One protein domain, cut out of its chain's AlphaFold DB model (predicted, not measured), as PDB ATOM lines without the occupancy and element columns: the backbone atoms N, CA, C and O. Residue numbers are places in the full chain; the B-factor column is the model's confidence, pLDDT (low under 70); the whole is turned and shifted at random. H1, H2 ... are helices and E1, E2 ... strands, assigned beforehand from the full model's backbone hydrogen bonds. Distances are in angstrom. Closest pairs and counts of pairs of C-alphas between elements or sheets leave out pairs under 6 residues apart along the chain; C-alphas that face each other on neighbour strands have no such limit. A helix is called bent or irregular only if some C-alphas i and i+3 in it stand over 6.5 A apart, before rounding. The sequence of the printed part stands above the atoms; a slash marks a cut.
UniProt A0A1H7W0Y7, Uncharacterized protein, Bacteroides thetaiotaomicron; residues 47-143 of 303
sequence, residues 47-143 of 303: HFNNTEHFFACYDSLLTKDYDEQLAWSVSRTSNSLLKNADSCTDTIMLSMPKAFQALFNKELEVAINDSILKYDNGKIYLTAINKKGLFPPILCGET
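AT A GLANCE: This is residues 47 to 143 of the 303 residues of an uncharacterized protein of Bacteroides thetaiotaomicron (UniProt A0A1H7W0Y7). The domain has two halves set end to end: five mostly short helices gathered round the small H5, and beside them a strongly twisted sheet of four strands. H1 reaches from the helical half to the edge of the sheet, where residues 47 to 48 pair with E1, and E4 bends sharply at the sheet's far end. The 97 printed residues hold H1 to H5 and then E1 to E4, a sheet in the order E1, E2, E3, E4, all antiparallel; the class is mixed, helices and strands. The whole is compact, with a radius of gyration of the C-alphas of 12.8 A and spans of 38 by 28 by 23 A.

HOW THE PARTS SIT: Residues 47 to 48 form a short parallel pairing with residues 111 to 112 of E1, residues 109 to 112. H1, residues 51 to 62, only grazes the sheet with its residues 51 to 54. With residues 58 to 62 alone it touches H5, residues 98 to 101; the closest C-alphas, of Leu 61 and Ala 99, are 5.0 A apart. H2, residues 66 to 76, is close to H1 but not clearly touching, the closest C-alphas being those of Leu 61 and Gln 69 at 6.0 A. H2 touches H3, residues 82 to 87, at 88 degrees, about perpendicular, with the C-alphas of Leu 70 and Leu 82 closest at 6.0 A. H2 and H5 only just touch, with 3 pairs of C-alphas within 8 A, the closest being Gln 69 and Ala 99 at 6.3 A. H4, residues 91 to 95, only grazes the sheet with its residues 91 to 93. The strands form a meander, each the antiparallel neighbour of the one before, and successive strands are hairpins. E1 and E2, residues 115 to 120, have N 110 and O 117 within hydrogen-bond range at 2.9 A. E2 and E3, residues 123 to 129, have N 118 and O 125 at 2.8 A. E3 and E4, residues 132 to 143, have N 126 and O 138 at 2.8 A. E4 bends by 86 degrees at residue 135. Every O i to N i+4 pair is within range in H1, H2 and H4; H3 has 0 of 2 and 1 of 3 O i to N i+3 pairs, and H5 is too short for an i+4 pair.

IN THESE COORDINATES: H1 begins at C-alpha 51 (114.501, -33.417, -21.023) and is 16.7 A long; H2 is 15.5 A. H3 is irregular: C-alphas 83 and 86 are 8.4 A apart. E2 measures 16.1 A, E3 17.9 A and E4 25.2 A, ending at C-alpha 143 (124.093, -44.236, -19.186).

THE WHOLE: The C-alphas of Asp 65 and Phe 135, 38.6 A apart, are the two farthest apart. The printed part has no cut and no long link. Mean pLDDT of the printed part is 93.8, and no printed residue is under 70.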
ATOM      1  N   HIS A  47     118.030 -30.816 -31.657       94.94
ATOM      2  CA  HIS A  47     117.432 -29.948 -30.642       94.94
ATOM      3  C   HIS A  47     116.179 -30.557 -30.015       94.94
ATOM      4  O   HIS A  47     115.287 -31.048 -30.713       94.94
ATOM      5  N   PHE A  48     116.102 -30.479 -28.689       96.62
ATOM      6  CA  PHE A  48     114.948 -30.864 -27.895       96.62
ATOM      7  C   PHE A  48     114.538 -29.722 -26.965       96.62
ATOM      8  O   PHE A  48     115.375 -29.118 -26.303       96.62
ATOM      9  N   ASN A  49     113.233 -29.469 -26.842       95.44
ATOM     10  CA  ASN A  49     112.709 -28.389 -26.000       95.44
ATOM     11  C   ASN A  49     113.094 -28.526 -24.517       95.44
ATOM     12  O   ASN A  49     113.364 -27.536 -23.848       95.44
ATOM     13  N   ASN A  50     113.094 -29.749 -23.993       95.94
ATOM     14  CA  ASN A  50     113.442 -30.068 -22.611       95.94
ATOM     15  C   ASN A  50     113.781 -31.568 -22.491       95.94
ATOM     16  O   ASN A  50     113.716 -32.318 -23.469       95.94
ATOM     17  N   THR A  51     114.144 -32.014 -21.288       95.88
ATOM     18  CA  THR A  51     114.501 -33.417 -21.023       95.88
ATOM     19  C   THR A  51     113.328 -34.382 -21.220       95.88
ATOM     20  O   THR A  51     113.537 -35.509 -21.658       95.88
ATOM     21  N   GLU A  52     112.091 -33.952 -20.960       95.31
ATOM     22  CA  GLU A  52     110.900 -34.774 -21.216       95.31
ATOM     23  C   GLU A  52     110.721 -35.032 -22.715       95.31
ATOM     24  O   GLU A  52     110.484 -36.166 -23.117       95.31
ATOM     25  N   HIS A  53     110.917 -34.012 -23.556       96.31
ATOM     26  CA  HIS A  53     110.872 -34.140 -25.010       96.31
ATOM     27  C   HIS A  53     111.990 -35.050 -25.536       96.31
ATOM     28  O   HIS A  53     111.734 -35.877 -26.407       96.31
ATOM     29  N   PHE A  54     113.202 -34.953 -24.976       97.19
ATOM     30  CA  PHE A  54     114.305 -35.867 -25.294       97.19
ATOM     31  C   PHE A  54     113.908 -37.333 -25.059       97.19
ATOM     32  O   PHE A  54     114.027 -38.161 -25.964       97.19
ATOM     33  N   PHE A  55     113.368 -37.654 -23.878       95.12
ATOM     34  CA  PHE A  55     112.945 -39.020 -23.572       95.12
ATOM     35  C   PHE A  55     111.685 -39.442 -24.337       95.12
ATOM     36  O   PHE A  55     111.616 -40.581 -24.780       95.12
ATOM     37  N   ALA A  56     110.732 -38.547 -24.596       93.69
ATOM     38  CA  ALA A  56     109.572 -38.861 -25.432       93.69
ATOM     39  C   ALA A  56     109.977 -39.211 -26.877       93.69
ATOM     40  O   ALA A  56     109.408 -40.117 -27.490       93.69
ATOM     41  N   CYS A  57     110.986 -38.529 -27.429       95.75
ATOM     42  CA  CYS A  57     111.548 -38.891 -28.727       95.75
ATOM     43  C   CYS A  57     112.279 -40.234 -28.681       95.75
ATOM     44  O   CYS A  57     112.087 -41.041 -29.589       95.75
ATOM     45  N   TYR A  58     113.063 -40.496 -27.629       95.38
ATOM     46  CA  TYR A  58     113.682 -41.807 -27.425       95.38
ATOM     47  C   TYR A  58     112.631 -42.928 -27.439       95.38
ATOM     48  O   TYR A  58     112.774 -43.912 -28.163       95.38
ATOM     49  N   ASP A  59     111.524 -42.731 -26.726       90.81
ATOM     50  CA  ASP A  59     110.419 -43.691 -26.637       90.81
ATOM     51  C   ASP A  59     109.772 -43.966 -27.983       90.81
ATOM     52  O   ASP A  59     109.538 -45.116 -28.357       90.81
ATOM     53  N   SER A  60     109.499 -42.901 -28.734       92.31
ATOM     54  CA  SER A  60     108.936 -43.022 -30.072       92.31
ATOM     55  C   SER A  60     109.877 -43.744 -31.032       92.31
ATOM     56  O   SER A  60     109.391 -44.320 -32.002       92.31
ATOM     57  N   LEU A  61     111.191 -43.684 -30.820       93.81
ATOM     58  CA  LEU A  61     112.176 -44.351 -31.672       93.81
ATOM     59  C   LEU A  61     112.346 -45.824 -31.310       93.81
ATOM     60  O   LEU A  61     112.610 -46.627 -32.200       93.81
ATOM     61  N   LEU A  62     112.151 -46.202 -30.044       89.69
ATOM     62  CA  LEU A  62     112.220 -47.603 -29.620       89.69
ATOM     63  C   LEU A  62     111.206 -48.480 -30.368       89.69
ATOM     64  O   LEU A  62     111.499 -49.633 -30.667       89.69
ATOM     65  N   THR A  63     110.033 -47.943 -30.710       85.50
ATOM     66  CA  THR A  63     108.976 -48.686 -31.420       85.50
ATOM     67  C   THR A  63     109.195 -48.800 -32.930       85.50
ATOM     68  O   THR A  63     108.429 -49.492 -33.601       85.50
ATOM     69  N   LYS A  64     110.230 -48.141 -33.457       88.75
ATOM     70  CA  LYS A  64     110.558 -48.062 -34.883       88.75
ATOM     71  C   LYS A  64     111.622 -49.071 -35.268       88.75
ATOM     72  O   LYS A  64     112.467 -49.423 -34.443       88.75
ATOM     73  N   ASP A  65     111.613 -49.512 -36.520       85.25
ATOM     74  CA  ASP A  65     112.724 -50.309 -37.040       85.25
ATOM     75  C   ASP A  65     113.982 -49.456 -37.296       85.25
ATOM     76  O   ASP A  65     113.988 -48.234 -37.142       85.25
ATOM     77  N   TYR A  66     115.088 -50.114 -37.649       86.75
ATOM     78  CA  TYR A  66     116.362 -49.429 -37.868       86.75
ATOM     79  C   TYR A  66     116.306 -48.401 -39.008       86.75
ATOM     80  O   TYR A  66     116.887 -47.325 -38.872       86.75
ATOM     81  N   ASP A  67     115.610 -48.704 -40.105       89.19
ATOM     82  CA  ASP A  67     115.567 -47.823 -41.274       89.19
ATOM     83  C   ASP A  67     114.742 -46.570 -40.952       89.19
ATOM     84  O   ASP A  67     115.139 -45.452 -41.289       89.19
ATOM     85  N   GLU A  68     113.649 -46.729 -40.203       93.44
ATOM     86  CA  GLU A  68     112.868 -45.623 -39.651       93.44
ATOM     87  C   GLU A  68     113.668 -44.773 -38.648       93.44
ATOM     88  O   GLU A  68     113.592 -43.541 -38.687       93.44
ATOM     89  N   GLN A  69     114.436 -45.400 -37.748       94.75
ATOM     90  CA  GLN A  69     115.295 -44.692 -36.788       94.75
ATOM     91  C   GLN A  69     116.395 -43.892 -37.502       94.75
ATOM     92  O   GLN A  69     116.644 -42.729 -37.167       94.75
ATOM     93  N   LEU A  70     117.029 -44.491 -38.513       94.88
ATOM     94  CA  LEU A  70     118.043 -43.847 -39.342       94.88
ATOM     95  C   LEU A  70     117.448 -42.670 -40.122       94.88
ATOM     96  O   LEU A  70     117.998 -41.568 -40.073       94.88
ATOM     97  N   ALA A  71     116.313 -42.875 -40.796       96.06
ATOM     98  CA  ALA A  71     115.625 -41.830 -41.549       96.06
ATOM     99  C   ALA A  71     115.230 -40.654 -40.646       96.06
ATOM    100  O   ALA A  71     115.453 -39.494 -41.006       96.06
ATOM    101  N   TRP A  72     114.715 -40.939 -39.445       97.31
ATOM    102  CA  TRP A  72     114.419 -39.910 -38.454       97.31
ATOM    103  C   TRP A  72     115.678 -39.129 -38.073       97.31
ATOM    104  O   TRP A  72     115.677 -37.905 -38.180       97.31
ATOM    105  N   SER A  73     116.766 -39.809 -37.704       96.06
ATOM    106  CA  SER A  73     117.995 -39.149 -37.244       96.06
ATOM    107  C   SER A  73     118.619 -38.271 -38.338       96.06
ATOM    108  O   SER A  73     118.962 -37.114 -38.092       96.06
ATOM    109  N   VAL A  74     118.668 -38.767 -39.579       95.31
ATOM    110  CA  VAL A  74     119.185 -38.020 -40.740       95.31
ATOM    111  C   VAL A  74     118.297 -36.825 -41.102       95.31
ATOM    112  O   VAL A  74     118.810 -35.800 -41.543       95.31
ATOM    113  N   SER A  75     116.980 -36.912 -40.878       94.62
ATOM    114  CA  SER A  75     116.070 -35.775 -41.086       94.62
ATOM    115  C   SER A  75     116.277 -34.635 -40.081       94.62
ATOM    116  O   SER A  75     115.886 -33.501 -40.354       94.62
ATOM    117  N   ARG A  76     116.881 -34.921 -38.917       94.25
ATOM    118  CA  ARG A  76     117.161 -33.929 -37.867       94.25
ATOM    119  C   ARG A  76     118.526 -33.278 -38.011       94.25
ATOM    120  O   ARG A  76     118.681 -32.127 -37.624       94.25
ATOM    121  N   THR A  77     119.502 -34.006 -38.542       92.62
ATOM    122  CA  THR A  77     120.848 -33.487 -38.772       92.62
ATOM    123  C   THR A  77     121.567 -34.290 -39.850       92.62
ATOM    124  O   THR A  77     121.538 -35.524 -39.876       92.62
ATOM    125  N   SER A  78     122.294 -33.590 -40.721       88.75
ATOM    126  CA  SER A  78     123.181 -34.222 -41.704       88.75
ATOM    127  C   SER A  78     124.363 -34.953 -41.049       88.75
ATOM    128  O   SER A  78     124.926 -35.866 -41.660       88.75
ATOM    129  N   ASN A  79     124.683 -34.606 -39.796       91.38
ATOM    130  CA  ASN A  79     125.758 -35.170 -38.980       91.38
ATOM    131  C   ASN A  79     125.257 -36.235 -37.986       91.38
ATOM    132  O   ASN A  79     125.844 -36.394 -36.924       91.38
ATOM    133  N   SER A  80     124.180 -36.961 -38.293       94.56
ATOM    134  CA  SER A  80     123.618 -38.019 -37.433       94.56
ATOM    135  C   SER A  80     124.660 -39.064 -37.003       94.56
ATOM    136  O   SER A  80     125.439 -39.531 -37.840       94.56
ATOM    137  N   LEU A  81     124.636 -39.493 -35.734       96.56
ATOM    138  CA  LEU A  81     125.470 -40.602 -35.259       96.56
ATOM    139  C   LEU A  81     125.152 -41.909 -35.995       96.56
ATOM    140  O   LEU A  81     126.071 -42.595 -36.421       96.56
ATOM    141  N   LEU A  82     123.873 -42.243 -36.203       94.31
ATOM    142  CA  LEU A  82     123.493 -43.502 -36.861       94.31
ATOM    143  C   LEU A  82     124.034 -43.617 -38.288       94.31
ATOM    144  O   LEU A  82     124.408 -44.708 -38.709       94.31
ATOM    145  N   LYS A  83     124.107 -42.496 -39.011       94.56
ATOM    146  CA  LYS A  83     124.704 -42.442 -40.352       94.56
ATOM    147  C   LYS A  83     126.233 -42.547 -40.323       94.56
ATOM    148  O   LYS A  83     126.826 -42.972 -41.307       94.56
ATOM    149  N   ASN A  84     126.867 -42.147 -39.221       94.50
ATOM    150  CA  ASN A  84     128.320 -42.065 -39.076       94.50
ATOM    151  C   ASN A  84     128.850 -43.025 -37.993       94.50
ATOM    152  O   ASN A  84     129.897 -42.759 -37.402       94.50
ATOM    153  N   ALA A  85     128.145 -44.129 -37.724       90.56
ATOM    154  CA  ALA A  85     128.435 -45.019 -36.597       90.56
ATOM    155  C   ALA A  85     129.862 -45.594 -36.643       90.56
ATOM    156  O   ALA A  85     130.492 -45.731 -35.599       90.56
ATOM    157  N   ASP A  86     130.396 -45.834 -37.844       89.69
ATOM    158  CA  ASP A  86     131.752 -46.360 -38.065       89.69
ATOM    159  C   ASP A  86     132.868 -45.414 -37.584       89.69
ATOM    160  O   ASP A  86     133.995 -45.849 -37.360       89.69
ATOM    161  N   SER A  87     132.568 -44.119 -37.427       90.56
ATOM    162  CA  SER A  87     133.511 -43.125 -36.894       90.56
ATOM    163  C   SER A  87     133.471 -42.999 -35.370       90.56
ATOM    164  O   SER A  87     134.353 -42.373 -34.785       90.56
ATOM    165  N   CYS A  88     132.470 -43.590 -34.714       94.50
ATOM    166  CA  CYS A  88     132.334 -43.522 -33.268       94.50
ATOM    167  C   CYS A  88     133.295 -44.508 -32.597       94.50
ATOM    168  O   CYS A  88     133.248 -45.711 -32.847       94.50
ATOM    169  N   THR A  89     134.148 -44.007 -31.707       94.06
ATOM    170  CA  THR A  89     135.068 -44.837 -30.914       94.06
ATOM    171  C   THR A  89     134.545 -45.137 -29.510       94.06
ATOM    172  O   THR A  89     135.154 -45.923 -28.788       94.06
ATOM    173  N   ASP A  90     133.433 -44.518 -29.108       94.19
ATOM    174  CA  ASP A  90     132.823 -44.731 -27.799       94.19
ATOM    175  C   ASP A  90     132.044 -46.050 -27.785       94.19
ATOM    176  O   ASP A  90     130.929 -46.174 -28.305       94.19
ATOM    177  N   THR A  91     132.650 -47.068 -27.179       91.19
ATOM    178  CA  THR A  91     132.075 -48.413 -27.132       91.19
ATOM    179  C   THR A  91     130.806 -48.487 -26.287       91.19
ATOM    180  O   THR A  91     129.962 -49.342 -26.552       91.19
ATOM    181  N   ILE A  92     130.640 -47.608 -25.287       91.94
ATOM    182  CA  ILE A  92     129.441 -47.603 -24.440       91.94
ATOM    183  C   ILE A  92     128.272 -47.013 -25.231       91.94
ATOM    184  O   ILE A  92     127.218 -47.649 -25.291       91.94
ATOM    185  N   MET A  93     128.471 -45.898 -25.940       94.62
ATOM    186  CA  MET A  93     127.469 -45.346 -26.858       94.62
ATOM    187  C   MET A  93     127.068 -46.367 -27.928       94.62
ATOM    188  O   MET A  93     125.881 -46.589 -28.164       94.62
ATOM    189  N   LEU A  94     128.040 -47.046 -28.545       91.50
ATOM    190  CA  LEU A  94     127.753 -48.073 -29.554       91.50
ATOM    191  C   LEU A  94     126.987 -49.277 -28.992       91.50
ATOM    192  O   LEU A  94     126.286 -49.954 -29.748       91.50
ATOM    193  N   SER A  95     127.084 -49.520 -27.682       89.19
ATOM    194  CA  SER A  95     126.363 -50.582 -26.983       89.19
ATOM    195  C   SER A  95     124.952 -50.195 -26.521       89.19
ATOM    196  O   SER A  95     124.189 -51.102 -26.173       89.19
ATOM    197  N   MET A  96     124.610 -48.897 -26.507       92.75
ATOM    198  CA  MET A  96     123.256 -48.391 -26.236       92.75
ATOM    199  C   MET A  96     122.296 -48.749 -27.379       92.75
ATOM    200  O   MET A  96     122.754 -48.994 -28.497       92.75
ATOM    201  N   PRO A  97     120.969 -48.720 -27.163       91.94
ATOM    202  CA  PRO A  97     120.011 -49.008 -28.222       91.94
ATOM    203  C   PRO A  97     120.162 -48.055 -29.406       91.94
ATOM    204  O   PRO A  97     120.453 -46.868 -29.224       91.94
ATOM    205  N   LYS A  98     119.905 -48.533 -30.629       93.12
ATOM    206  CA  LYS A  98     119.984 -47.681 -31.835       93.12
ATOM    207  C   LYS A  98     119.045 -46.471 -31.763       93.12
ATOM    208  O   LYS A  98     119.431 -45.380 -32.175       93.12
ATOM    209  N   ALA A  99     117.896 -46.624 -31.106       94.62
ATOM    210  CA  ALA A  99     116.974 -45.534 -30.804       94.62
ATOM    211  C   ALA A  99     117.592 -44.439 -29.911       94.62
ATOM    212  O   ALA A  99     117.257 -43.271 -30.073       94.62
ATOM    213  N   PHE A 100     118.501 -44.792 -28.994       96.19
ATOM    214  CA  PHE A 100     119.221 -43.818 -28.168       96.19
ATOM    215  C   PHE A 100     120.338 -43.151 -28.974       96.19
ATOM    216  O   PHE A 100     120.451 -41.929 -28.977       96.19
ATOM    217  N   GLN A 101     121.111 -43.948 -29.724       96.31
ATOM    218  CA  GLN A 101     122.156 -43.450 -30.629       96.31
ATOM    219  C   GLN A 101     121.590 -42.438 -31.646       96.31
ATOM    220  O   GLN A 101     122.242 -41.448 -31.963       96.31
ATOM    221  N   ALA A 102     120.353 -42.637 -32.116       97.12
ATOM    222  CA  ALA A 102     119.657 -41.750 -33.051       97.12
ATOM    223  C   ALA A 102     119.514 -40.297 -32.571       97.12
ATOM    224  O   ALA A 102     119.369 -39.408 -33.412       97.12
ATOM    225  N   LEU A 103     119.538 -40.059 -31.255       97.75
ATOM    226  CA  LEU A 103     119.332 -38.745 -30.633       97.75
ATOM    227  C   LEU A 103     120.575 -37.847 -30.694       97.75
ATOM    228  O   LEU A 103     120.471 -36.652 -30.417       97.75
ATOM    229  N   PHE A 104     121.732 -38.409 -31.045       97.50
ATOM    230  CA  PHE A 104     123.017 -37.721 -31.040       97.50
ATOM    231  C   PHE A 104     123.528 -37.474 -32.460       97.50
ATOM    232  O   PHE A 104     123.253 -38.223 -33.405       97.50
ATOM    233  N   ASN A 105     124.319 -36.414 -32.607       95.81
ATOM    234  CA  ASN A 105     125.164 -36.242 -33.783       95.81
ATOM    235  C   ASN A 105     126.454 -37.090 -33.659       95.81
ATOM    236  O   ASN A 105     126.713 -37.722 -32.636       95.81
ATOM    237  N   LYS A 106     127.280 -37.099 -34.706       95.31
ATOM    238  CA  LYS A 106     128.543 -37.852 -34.776       95.31
ATOM    239  C   LYS A 106     129.590 -37.417 -33.742       95.31
ATOM    240  O   LYS A 106     130.457 -38.210 -33.406       95.31
ATOM    241  N   GLU A 107     129.487 -36.191 -33.231       95.06
ATOM    242  CA  GLU A 107     130.352 -35.654 -32.169       95.06
ATOM    243  C   GLU A 107     129.842 -36.022 -30.765       95.06
ATOM    244  O   GLU A 107     130.389 -35.575 -29.755       95.06
ATOM    245  N   LEU A 108     128.788 -36.846 -30.708       96.81
ATOM    246  CA  LEU A 108     128.096 -37.276 -29.501       96.81
ATOM    247  C   LEU A 108     127.457 -36.115 -28.727       96.81
ATOM    248  O   LEU A 108     127.346 -36.148 -27.502       96.81
ATOM    249  N   GLU A 109     126.995 -35.098 -29.455       96.06
ATOM    250  CA  GLU A 109     126.333 -33.919 -28.905       96.06
ATOM    251  C   GLU A 109     124.823 -33.929 -29.168       96.06
ATOM    252  O   GLU A 109     124.332 -34.385 -30.209       96.06
ATOM    253  N   VAL A 110     124.091 -33.354 -28.217       96.19
ATOM    254  CA  VAL A 110     122.655 -33.094 -28.290       96.19
ATOM    255  C   VAL A 110     122.346 -31.735 -27.662       96.19
ATOM    256  O   VAL A 110     122.977 -31.341 -26.681       96.19
ATOM    257  N   ALA A 111     121.374 -31.009 -28.210       95.12
ATOM    258  CA  ALA A 111     120.919 -29.743 -27.652       95.12
ATOM    259  C   ALA A 111     119.606 -29.940 -26.883       95.12
ATOM    260  O   ALA A 111     118.627 -30.441 -27.433       95.12
ATOM    261  N   ILE A 112     119.572 -29.531 -25.615       95.50
ATOM    262  CA  ILE A 112     118.353 -29.511 -24.799       95.50
ATOM    263  C   ILE A 112     118.127 -28.084 -24.310       95.50
ATOM    264  O   ILE A 112     118.923 -27.553 -23.537       95.50
ATOM    265  N   ASN A 113     117.024 -27.473 -24.737       93.62
ATOM    266  CA  ASN A 113     116.763 -26.048 -24.566       93.62
ATOM    267  C   ASN A 113     117.956 -25.218 -25.096       93.62
ATOM    268  O   ASN A 113     118.372 -25.416 -26.237       93.62
ATOM    269  N   ASP A 114     118.548 -24.353 -24.272       92.00
ATOM    270  CA  ASP A 114     119.717 -23.544 -24.638       92.00
ATOM    271  C   ASP A 114     121.058 -24.232 -24.328       92.00
ATOM    272  O   ASP A 114     122.120 -23.611 -24.426       92.00
ATOM    273  N   SER A 115     121.020 -25.490 -23.889       94.25
ATOM    274  CA  SER A 115     122.186 -26.242 -23.428       94.25
ATOM    275  C   SER A 115     122.706 -27.201 -24.492       94.25
ATOM    276  O   SER A 115     121.915 -27.882 -25.142       94.25
ATOM    277  N   ILE A 116     124.029 -27.322 -24.604       95.62
ATOM    278  CA  ILE A 116     124.683 -28.407 -25.344       95.62
ATOM    279  C   ILE A 116     125.175 -29.443 -24.342       95.62
ATOM    280  O   ILE A 116     125.930 -29.129 -23.416       95.62
ATOM    281  N   LEU A 117     124.721 -30.676 -24.535       96.44
ATOM    282  CA  LEU A 117     125.164 -31.842 -23.795       96.44
ATOM    283  C   LEU A 117     126.061 -32.689 -24.692       96.44
ATOM    284  O   LEU A 117     125.711 -32.947 -25.843       96.44
ATOM    285  N   LYS A 118     127.180 -33.157 -24.149       96.56
ATOM    286  CA  LYS A 118     128.111 -34.066 -24.813       96.56
ATOM    287  C   LYS A 118     128.199 -35.377 -24.051       96.56
ATOM    288  O   LYS A 118     128.382 -35.381 -22.833       96.56
ATOM    289  N   TYR A 119     128.064 -36.478 -24.774       97.44
ATOM    290  CA  TYR A 119     128.280 -37.810 -24.243       97.44
ATOM    291  C   TYR A 119     129.760 -38.186 -24.343       97.44
ATOM    292  O   TYR A 119     130.400 -37.954 -25.368       97.44
ATOM    293  N   ASP A 120     130.287 -38.775 -23.276       95.88
ATOM    294  CA  ASP A 120     131.650 -39.291 -23.197       95.88
ATOM    295  C   ASP A 120     131.688 -40.488 -22.237       95.88
ATOM    296  O   ASP A 120     131.467 -40.350 -21.032       95.88
ATOM    297  N   ASN A 121     131.920 -41.680 -22.786       93.81
ATOM    298  CA  ASN A 121     132.148 -42.940 -22.085       93.81
ATOM    299  C   ASN A 121     131.130 -43.221 -20.970       93.81
ATOM    300  O   ASN A 121     131.473 -43.477 -19.813       93.81
ATOM    301  N   GLY A 122     129.842 -43.180 -21.313       94.00
ATOM    302  CA  GLY A 122     128.764 -43.453 -20.363       94.00
ATOM    303  C   GLY A 122     128.353 -42.260 -19.504       94.00
ATOM    304  O   GLY A 122     127.431 -42.390 -18.701       94.00
ATOM    305  N   LYS A 123     128.988 -41.098 -19.658       97.12
ATOM    306  CA  LYS A 123     128.649 -39.860 -18.947       97.12
ATOM    307  C   LYS A 123     128.123 -38.816 -19.921       97.12
ATOM    308  O   LYS A 123     128.477 -38.812 -21.092       97.12
ATOM    309  N   ILE A 124     127.245 -37.946 -19.434       97.69
ATOM    310  CA  ILE A 124     126.661 -36.851 -20.211       97.69
ATOM    311  C   ILE A 124     126.983 -35.551 -19.484       97.69
ATOM    312  O   ILE A 124     126.568 -35.345 -18.339       97.69
ATOM    313  N   TYR A 125     127.733 -34.688 -20.160       97.50
ATOM    314  CA  TYR A 125     128.222 -33.425 -19.635       97.50
ATOM    315  C   TYR A 125     127.548 -32.255 -20.329       97.50
ATOM    316  O   TYR A 125     127.489 -32.192 -21.551       97.50
ATOM    317  N   LEU A 126     127.113 -31.282 -19.547       96.69
ATOM    318  CA  LEU A 126     126.768 -29.955 -20.011       96.69
ATOM    319  C   LEU A 126     128.056 -29.195 -20.348       96.69
ATOM    320  O   LEU A 126     128.854 -28.889 -19.459       96.69
ATOM    321  N   THR A 127     128.253 -28.907 -21.633       95.69
ATOM    322  CA  THR A 127     129.467 -28.267 -22.162       95.69
ATOM    323  C   THR A 127     129.241 -26.824 -22.588       95.69
ATOM    324  O   THR A 127     130.209 -26.074 -22.688       95.69
ATOM    325  N   ALA A 128     127.993 -26.405 -22.818       93.50
ATOM    326  CA  ALA A 128     127.676 -25.023 -23.160       93.50
ATOM    327  C   ALA A 128     126.242 -24.632 -22.792       93.50
ATOM    328  O   ALA A 128     125.343 -25.470 -22.824       93.50
ATOM    329  N   ILE A 129     126.023 -23.343 -22.521       92.19
ATOM    330  CA  ILE A 129     124.694 -22.719 -22.387       92.19
ATOM    331  C   ILE A 129     124.674 -21.461 -23.251       92.19
ATOM    332  O   ILE A 129     125.614 -20.669 -23.201       92.19
ATOM    333  N   ASN A 130     123.609 -21.235 -24.023       88.19
ATOM    334  CA  ASN A 130     123.469 -20.048 -24.876       88.19
ATOM    335  C   ASN A 130     124.683 -19.842 -25.800       88.19
ATOM    336  O   ASN A 130     125.169 -18.723 -25.967       88.19
ATOM    337  N   LYS A 131     125.207 -20.944 -26.362       83.06
ATOM    338  CA  LYS A 131     126.420 -20.978 -27.204       83.06
ATOM    339  C   LYS A 131     127.692 -20.464 -26.514       83.06
ATOM    340  O   LYS A 131     128.667 -20.152 -27.187       83.06
ATOM    341  N   LYS A 132     127.711 -20.373 -25.185       88.19
ATOM    342  CA  LYS A 132     128.915 -20.071 -24.406       88.19
ATOM    343  C   LYS A 132     129.436 -21.360 -23.799       88.19
ATOM    344  O   LYS A 132     128.706 -22.016 -23.053       88.19
ATOM    345  N   GLY A 133     130.670 -21.714 -24.141       90.69
ATOM    346  CA  GLY A 133     131.342 -22.876 -23.568       90.69
ATOM    347  C   GLY A 133     131.468 -22.762 -22.048       90.69
ATOM    348  O   GLY A 133     131.689 -21.677 -21.511       90.69
ATOM    349  N   LEU A 134     131.322 -23.889 -21.362       89.38
ATOM    350  CA  LEU A 134     131.495 -24.023 -19.922       89.38
ATOM    351  C   LEU A 134     132.807 -24.742 -19.625       89.38
ATOM    352  O   LEU A 134     133.094 -25.800 -20.188       89.38
ATOM    353  N   PHE A 135     133.582 -24.179 -18.701       89.62
ATOM    354  CA  PHE A 135     134.796 -24.801 -18.198       89.62
ATOM    355  C   PHE A 135     134.877 -24.659 -16.667       89.62
ATOM    356  O   PHE A 135     134.948 -23.530 -16.173       89.62
ATOM    357  N   PRO A 136     134.871 -25.769 -15.905       91.06
ATOM    358  CA  PRO A 136     134.772 -27.156 -16.375       91.06
ATOM    359  C   PRO A 136     133.347 -27.531 -16.851       91.06
ATOM    360  O   PRO A 136     132.377 -26.904 -16.420       91.06
ATOM    361  N   PRO A 137     133.196 -28.569 -17.699       94.56
ATOM    362  CA  PRO A 137     131.891 -29.158 -18.004       94.56
ATOM    363  C   PRO A 137     131.189 -29.695 -16.749       94.56
ATOM    364  O   PRO A 137     131.840 -30.166 -15.813       94.56
ATOM    365  N   ILE A 138     129.854 -29.675 -16.737       96.56
ATOM    366  CA  ILE A 138     129.043 -30.105 -15.585       96.56
ATOM    367  C   ILE A 138     128.410 -31.466 -15.884       96.56
ATOM    368  O   ILE A 138     127.695 -31.609 -16.868       96.56
ATOM    369  N   LEU A 139     128.626 -32.471 -15.031       96.62
ATOM    370  CA  LEU A 139     127.963 -33.771 -15.172       96.62
ATOM    371  C   LEU A 139     126.453 -33.622 -14.934       96.62
ATOM    372  O   LEU A 139     126.034 -33.240 -13.843       96.62
ATOM    373  N   CYS A 140     125.641 -33.959 -15.932       94.81
ATOM    374  CA  CYS A 140     124.182 -33.862 -15.849       94.81
ATOM    375  C   CYS A 140     123.473 -35.178 -16.177       94.81
ATOM    376  O   CYS A 140     122.253 -35.258 -16.082       94.81
ATOM    377  N   GLY A 141     124.202 -36.216 -16.571       94.88
ATOM    378  CA  GLY A 141     123.603 -37.497 -16.895       94.88
ATOM    379  C   GLY A 141     124.620 -38.613 -17.012       94.88
ATOM    380  O   GLY A 141     125.831 -38.399 -16.995       94.88
ATOM    381  N   GLU A 142     124.105 -39.823 -17.133       95.38
ATOM    382  CA  GLU A 142     124.897 -41.023 -17.338       95.38
ATOM    383  C   GLU A 142     124.047 -42.107 -17.986       95.38
ATOM    384  O   GLU A 142     122.827 -42.151 -17.828       95.38
ATOM    385  N   THR A 143     124.698 -43.001 -18.708       92.75
ATOM    386  CA  THR A 143     124.093 -44.236 -19.186       92.75
ATOM    387  C   THR A 143     124.806 -45.411 -18.567       92.75
ATOM    388  O   THR A 143     126.012 -45.360 -18.326       92.75
TER     389      THR A 143